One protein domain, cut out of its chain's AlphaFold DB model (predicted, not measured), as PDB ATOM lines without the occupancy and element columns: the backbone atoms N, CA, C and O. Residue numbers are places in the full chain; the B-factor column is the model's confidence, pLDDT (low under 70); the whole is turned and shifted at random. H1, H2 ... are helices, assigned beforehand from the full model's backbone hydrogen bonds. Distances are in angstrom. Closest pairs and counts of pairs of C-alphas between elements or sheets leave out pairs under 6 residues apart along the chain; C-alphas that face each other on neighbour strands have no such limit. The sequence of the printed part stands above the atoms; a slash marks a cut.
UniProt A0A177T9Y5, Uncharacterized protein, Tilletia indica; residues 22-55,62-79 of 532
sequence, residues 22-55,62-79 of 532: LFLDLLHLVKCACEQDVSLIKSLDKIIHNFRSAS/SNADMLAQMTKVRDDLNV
ATOM      1  N   LEU A  22     305.251 296.363 317.353       76.75
ATOM      2  CA  LEU A  22     306.288 296.373 318.395       76.75
ATOM      3  C   LEU A  22     307.360 295.289 318.186       76.75
ATOM      4  O   LEU A  22     308.508 295.467 318.577       76.75
ATOM      5  N   PHE A  23     306.996 294.168 317.554       71.19
ATOM      6  CA  PHE A  23     307.933 293.120 317.152       71.19
ATOM      7  C   PHE A  23     308.866 293.573 316.021       71.19
ATOM      8  O   PHE A  23     310.076 293.422 316.142       71.19
ATOM      9  N   LEU A  24     308.331 294.166 314.948       72.38
ATOM     10  CA  LEU A  24     309.132 294.709 313.847       72.38
ATOM     11  C   LEU A  24     309.985 295.890 314.308       72.38
ATOM     12  O   LEU A  24     311.149 295.972 313.928       72.38
ATOM     13  N   ASP A  25     309.443 296.758 315.164       79.06
ATOM     14  CA  ASP A  25     310.179 297.899 315.708       79.06
ATOM     15  C   ASP A  25     311.337 297.437 316.610       79.06
ATOM     16  O   ASP A  25     312.435 297.992 316.542       79.06
ATOM     17  N   LEU A  26     311.136 296.375 317.404       76.50
ATOM     18  CA  LEU A  26     312.192 295.725 318.185       76.50
ATOM     19  C   LEU A  26     313.243 295.057 317.281       76.50
ATOM     20  O   LEU A  26     314.435 295.254 317.508       76.50
ATOM     21  N   LEU A  27     312.841 294.327 316.233       75.44
ATOM     22  CA  LEU A  27     313.779 293.733 315.266       75.44
ATOM     23  C   LEU A  27     314.596 294.804 314.523       75.44
ATOM     24  O   LEU A  27     315.807 294.653 314.370       75.44
ATOM     25  N   HIS A  28     313.963 295.898 314.097       79.06
ATOM     26  CA  HIS A  28     314.638 297.010 313.425       79.06
ATOM     27  C   HIS A  28     315.597 297.741 314.371       79.06
ATOM     28  O   HIS A  28     316.693 298.129 313.968       79.06
ATOM     29  N   LEU A  29     315.216 297.910 315.638       77.56
ATOM     30  CA  LEU A  29     316.081 298.520 316.640       77.56
ATOM     31  C   LEU A  29     317.313 297.646 316.914       77.56
ATOM     32  O   LEU A  29     318.421 298.172 316.913       77.56
ATOM     33  N   VAL A  30     317.148 296.322 317.049       75.75
ATOM     34  CA  VAL A  30     318.273 295.374 317.173       75.75
ATOM     35  C   VAL A  30     319.128 295.334 315.895       75.75
ATOM     36  O   VAL A  30     320.343 295.201 315.996       75.75
ATOM     37  N   LYS A  31     318.552 295.534 314.699       79.88
ATOM     38  CA  LYS A  31     319.334 295.667 313.454       79.88
ATOM     39  C   LYS A  31     320.267 296.876 313.530       79.88
ATOM     40  O   LYS A  31     321.478 296.703 313.421       79.88
ATOM     41  N   CYS A  32     319.720 298.068 313.782       74.06
ATOM     42  CA  CYS A  32     320.519 299.293 313.921       74.06
ATOM     43  C   CYS A  32     321.581 299.164 315.023       74.06
ATOM     44  O   CYS A  32     322.673 299.707 314.894       74.06
ATOM     45  N   ALA A  33     321.265 298.419 316.085       72.56
ATOM     46  CA  ALA A  33     322.181 298.104 317.166       72.56
ATOM     47  C   ALA A  33     323.410 297.316 316.676       72.56
ATOM     48  O   ALA A  33     324.549 297.718 316.908       72.56
ATOM     49  N   CYS A  34     323.175 296.206 315.967       72.31
ATOM     50  CA  CYS A  34     324.230 295.335 315.443       72.31
ATOM     51  C   CYS A  34     325.046 295.980 314.310       72.31
ATOM     52  O   CYS A  34     326.183 295.572 314.090       72.31
ATOM     53  N   GLU A  35     324.483 296.962 313.601       77.19
ATOM     54  CA  GLU A  35     325.176 297.729 312.556       77.19
ATOM     55  C   GLU A  35     326.120 298.811 313.106       77.19
ATOM     56  O   GLU A  35     327.058 299.192 312.410       77.19
ATOM     57  N   GLN A  36     325.888 299.312 314.327       78.25
ATOM     58  CA  GLN A  36     326.732 300.340 314.949       78.25
ATOM     59  C   GLN A  36     327.911 299.722 315.707       78.25
ATOM     60  O   GLN A  36     329.057 299.897 315.300       78.25
ATOM     61  N   ASP A  37     327.631 299.004 316.797       78.25
ATOM     62  CA  ASP A  37     328.608 298.217 317.553       78.25
ATOM     63  C   ASP A  37     327.863 297.252 318.492       78.25
ATOM     64  O   ASP A  37     327.125 297.648 319.396       78.25
ATOM     65  N   VAL A  38     328.093 295.957 318.284       70.56
ATOM     66  CA  VAL A  38     327.516 294.843 319.053       70.56
ATOM     67  C   VAL A  38     327.814 294.955 320.548       70.56
ATOM     68  O   VAL A  38     326.990 294.564 321.375       70.56
ATOM     69  N   SER A  39     328.986 295.490 320.904       75.25
ATOM     70  CA  SER A  39     329.463 295.582 322.286       75.25
ATOM     71  C   SER A  39     328.673 296.584 323.138       75.25
ATOM     72  O   SER A  39     328.688 296.495 324.369       75.25
ATOM     73  N   LEU A  40     327.921 297.490 322.500       68.38
ATOM     74  CA  LEU A  40     327.024 298.429 323.175       68.38
ATOM     75  C   LEU A  40     325.772 297.731 323.735       68.38
ATOM     76  O   LEU A  40     325.219 298.161 324.748       68.38
ATOM     77  N   ILE A  41     325.345 296.614 323.135       72.62
ATOM     78  CA  ILE A  41     324.056 295.966 323.418       72.62
ATOM     79  C   ILE A  41     324.173 294.948 324.560       72.62
ATOM     80  O   ILE A  41     323.997 293.739 324.384       72.62
ATOM     81  N   LYS A  42     324.415 295.432 325.779       79.62
ATOM     82  CA  LYS A  42     324.497 294.585 326.990       79.62
ATOM     83  C   LYS A  42     323.214 293.781 327.265       79.62
ATOM     84  O   LYS A  42     323.226 292.842 328.061       79.62
ATOM     85  N   SER A  43     322.091 294.139 326.644       76.19
ATOM     86  CA  SER A  43     320.824 293.402 326.686       76.19
ATOM     87  C   SER A  43     320.636 292.321 325.615       76.19
ATOM     88  O   SER A  43     319.693 291.541 325.772       76.19
ATOM     89  N   LEU A  44     321.486 292.218 324.583       77.31
ATOM     90  CA  LEU A  44     321.225 291.355 323.419       77.31
ATOM     91  C   LEU A  44     321.029 289.883 323.804       77.31
ATOM     92  O   LEU A  44     320.019 289.288 323.429       77.31
ATOM     93  N   ASP A  45     321.913 289.329 324.636       73.00
ATOM     94  CA  ASP A  45     321.786 287.953 325.139       73.00
ATOM     95  C   ASP A  45     320.480 287.733 325.908       73.00
ATOM     96  O   ASP A  45     319.837 286.695 325.764       73.00
ATOM     97  N   LYS A  46     320.031 288.726 326.691       75.31
ATOM     98  CA  LYS A  46     318.766 288.641 327.435       75.31
ATOM     99  C   LYS A  46     317.556 288.667 326.497       75.31
ATOM    100  O   LYS A  46     316.554 288.017 326.780       75.31
ATOM    101  N   ILE A  47     317.650 289.373 325.375       74.44
ATOM    102  CA  ILE A  47     316.592 289.454 324.359       74.44
ATOM    103  C   ILE A  47     316.534 288.166 323.539       74.44
ATOM    104  O   ILE A  47     315.454 287.596 323.386       74.44
ATOM    105  N   ILE A  48     317.685 287.652 323.093       73.50
ATOM    106  CA  ILE A  48     317.796 286.348 322.423       73.50
ATOM    107  C   ILE A  48     317.289 285.236 323.350       73.50
ATOM    108  O   ILE A  48     316.495 284.397 322.923       73.50
ATOM    109  N   HIS A  49     317.671 285.261 324.631       75.00
ATOM    110  CA  HIS A  49     317.157 284.337 325.640       75.00
ATOM    111  C   HIS A  49     315.634 284.446 325.780       75.00
ATOM    112  O   HIS A  49     314.956 283.427 325.732       75.00
ATOM    113  N   ASN A  50     315.074 285.653 325.889       67.81
ATOM    114  CA  ASN A  50     313.627 285.845 326.030       67.81
ATOM    115  C   ASN A  50     312.842 285.401 324.784       67.81
ATOM    116  O   ASN A  50     311.798 284.768 324.931       67.81
ATOM    117  N   PHE A  51     313.347 285.646 323.569       67.12
ATOM    118  CA  PHE A  51     312.751 285.098 322.344       67.12
ATOM    119  C   PHE A  51     312.840 283.569 322.291       67.12
ATOM    120  O   PHE A  51     311.873 282.909 321.912       67.12
ATOM    121  N   ARG A  52     313.964 282.985 322.726       60.31
ATOM    122  CA  ARG A  52     314.125 281.530 322.843       60.31
ATOM    123  C   ARG A  52     313.160 280.947 323.880       60.31
ATOM    124  O   ARG A  52     312.531 279.930 323.602       60.31
ATOM    125  N   SER A  53     312.968 281.607 325.021       59.97
ATOM    126  CA  SER A  53     311.985 281.221 326.039       59.97
ATOM    127  C   SER A  53     310.546 281.322 325.521       59.97
ATOM    128  O   SER A  53     309.769 280.396 325.729       59.97
ATOM    129  N   ALA A  54     310.206 282.378 324.779       57.78
ATOM    130  CA  ALA A  54     308.894 282.554 324.146       57.78
ATOM    131  C   ALA A  54     308.655 281.645 322.918       57.78
ATOM    132  O   ALA A  54     307.585 281.685 322.316       57.78
ATOM    133  N   SER A  55     309.635 280.817 322.532       44.62
ATOM    134  CA  SER A  55     309.449 279.771 321.515       44.62
ATOM    135  C   SER A  55     308.902 278.455 322.087       44.62
ATOM    136  O   SER A  55     308.491 277.575 321.325       44.62
ATOM    137  N   SER A  62     304.614 289.181 326.151       83.31
ATOM    138  CA  SER A  62     303.488 290.119 326.067       83.31
ATOM    139  C   SER A  62     303.894 291.414 325.354       83.31
ATOM    140  O   SER A  62     305.075 291.762 325.286       83.31
ATOM    141  N   ASN A  63     302.916 292.195 324.880       73.81
ATOM    142  CA  ASN A  63     303.190 293.524 324.317       73.81
ATOM    143  C   ASN A  63     303.919 294.443 325.319       73.81
ATOM    144  O   ASN A  63     304.727 295.271 324.906       73.81
ATOM    145  N   ALA A  64     303.667 294.277 326.624       78.88
ATOM    146  CA  ALA A  64     304.370 295.005 327.678       78.88
ATOM    147  C   ALA A  64     305.833 294.548 327.806       78.88
ATOM    148  O   ALA A  64     306.726 295.390 327.871       78.88
ATOM    149  N   ASP A  65     306.097 293.237 327.753       79.38
ATOM    150  CA  ASP A  65     307.463 292.692 327.775       79.38
ATOM    151  C   ASP A  65     308.260 293.121 326.539       79.38
ATOM    152  O   ASP A  65     309.425 293.501 326.649       79.38
ATOM    153  N   MET A  66     307.629 293.100 325.362       77.06
ATOM    154  CA  MET A  66     308.229 293.553 324.105       77.06
ATOM    155  C   MET A  66     308.561 295.045 324.133       77.06
ATOM    156  O   MET A  66     309.669 295.426 323.757       77.06
ATOM    157  N   LEU A  67     307.646 295.886 324.629       81.00
ATOM    158  CA  LEU A  67     307.892 297.318 324.808       81.00
ATOM    159  C   LEU A  67     309.007 297.578 325.838       81.00
ATOM    160  O   LEU A  67     309.836 298.467 325.634       81.00
ATOM    161  N   ALA A  68     309.080 296.778 326.906       82.81
ATOM    162  CA  ALA A  68     310.153 296.851 327.895       82.81
ATOM    163  C   ALA A  68     311.518 296.436 327.311       82.81
ATOM    164  O   ALA A  68     312.510 297.124 327.556       82.81
ATOM    165  N   GLN A  69     311.588 295.373 326.495       78.56
ATOM    166  CA  GLN A  69     312.820 295.024 325.772       78.56
ATOM    167  C   GLN A  69     313.210 296.120 324.773       78.56
ATOM    168  O   GLN A  69     314.368 296.521 324.741       78.56
ATOM    169  N   MET A  70     312.258 296.646 323.995       82.88
ATOM    170  CA  MET A  70     312.520 297.709 323.018       82.88
ATOM    171  C   MET A  70     313.059 298.979 323.683       82.88
ATOM    172  O   MET A  70     314.019 299.572 323.195       82.88
ATOM    173  N   THR A  71     312.474 299.372 324.816       82.75
ATOM    174  CA  THR A  71     312.971 300.498 325.620       82.75
ATOM    175  C   THR A  71     314.394 300.213 326.097       82.75
ATOM    176  O   THR A  71     315.282 301.021 325.851       82.75
ATOM    177  N   LYS A  72     314.663 299.009 326.623       82.44
ATOM    178  CA  LYS A  72     316.007 298.636 327.080       82.44
ATOM    179  C   LYS A  72     317.071 298.654 325.967       82.44
ATOM    180  O   LYS A  72     318.174 299.126 326.215       82.44
ATOM    181  N   VAL A  73     316.765 298.184 324.751       79.38
ATOM    182  CA  VAL A  73     317.710 298.284 323.614       79.38
ATOM    183  C   VAL A  73     317.963 299.744 323.244       79.38
ATOM    184  O   VAL A  73     319.095 300.115 322.950       79.38
ATOM    185  N   ARG A  74     316.923 300.587 323.260       82.31
ATOM    186  CA  ARG A  74     317.051 302.020 322.957       82.31
ATOM    187  C   ARG A  74     317.965 302.720 323.966       82.31
ATOM    188  O   ARG A  74     318.792 303.534 323.555       82.31
ATOM    189  N   ASP A  75     317.823 302.370 325.243       84.56
ATOM    190  CA  ASP A  75     318.625 302.904 326.343       84.56
ATOM    191  C   ASP A  75     320.085 302.418 326.263       84.56
ATOM    192  O   ASP A  75     320.999 303.235 326.355       84.56
ATOM    193  N   ASP A  76     320.320 301.122 326.001       80.94
ATOM    194  CA  ASP A  76     321.666 300.555 325.786       80.94
ATOM    195  C   ASP A  76     322.401 301.235 324.608       80.94
ATOM    196  O   ASP A  76     323.613 301.445 324.665       80.94
ATOM    197  N   LEU A  77     321.670 301.622 323.553       80.44
ATOM    198  CA  LEU A  77     322.201 302.355 322.395       80.44
ATOM    199  C   LEU A  77     322.327 303.870 322.605       80.44
ATOM    200  O   LEU A  77     322.775 304.576 321.701       80.44
ATOM    201  N   ASN A  78     321.918 304.393 323.765       83.00
ATOM    202  CA  ASN A  78     321.967 305.821 324.083       83.00
ATOM    203  C   ASN A  78     321.201 306.710 323.065       83.00
ATOM    204  O   ASN A  78     321.526 307.885 322.859       83.00
ATOM    205  N   VAL A  79     320.173 306.156 322.398       68.31
ATOM    206  CA  VAL A  79     319.408 306.855 321.349       68.31
ATOM    207  C   VAL A  79     318.441 307.841 321.998       68.31
ATOM    208  O   VAL A  79     317.331 307.488 322.401       68.31
TER     209      VAL A  79
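This is residues 22 to 55 and 62 to 79 of the 532 residues of an uncharacterized protein of Tilletia indica (UniProt A0A177T9Y5). Three helices lie roughly lengthwise, their centres making a triangle: H1 and H3 are side by side and run the same way, while H2 runs the opposite way and is only loosely joined to both. It is a small three-helix bundle, well packed between H1 and H3 and thinner around H2. You have 52 printed residues with three named helices, in the order H1, H2, H3, and no named strand; the class is all helix. The whole is compact, with a radius of gyration of the C-alphas of 10.2 A, and its C-alphas span 27 by 17 by 15 A.

Find C-alpha 22 at (306.288, 296.373, 318.395); from there H1, the longest helix, runs through residues 22 to 36, 21.1 A from first to last C-alpha. H2 holds residues 44 to 53, beginning at C-alpha 44 at (321.225, 291.355, 323.419). H3 holds residues 63 to 76 and runs 19.8 A to C-alpha 76 at (321.666, 300.555, 325.786).

Begin with H1, which touches H3; look at Leu 26 and Met 70, whose C-alphas are the closest, at 5.2 A. The two run the same way at a shallow tilt of 18 degrees. H1 and H2 are close but not clearly touching, the closest C-alphas being those of Val 30 and Leu 44, 8.0 A apart. They run opposite ways at a shallow tilt of 34 degrees, only just short of steep. H2 and H3 are also close but not clearly touching; the C-alphas of Ile 47 and Gln 69 are the closest, 6.9 A apart. These run opposite ways at a shallow tilt of 17 degrees. In H1, H2 and H3 every O i to N i+4 pair is within hydrogen-bond range.

The two C-alphas farthest apart, those of Ser 55 and Asn 78, are 29.0 A from each other. Residues 56 to 61 are not printed, and C-alphas 55 and 62 are 12.8 A apart across this cut, in the link from H2 to H3. The link from H1 to H2 is short. In the B-factor column the mean pLDDT of the printed part is 75.1, and residue 40, residues 50 to 55 and residue 79 are under 70.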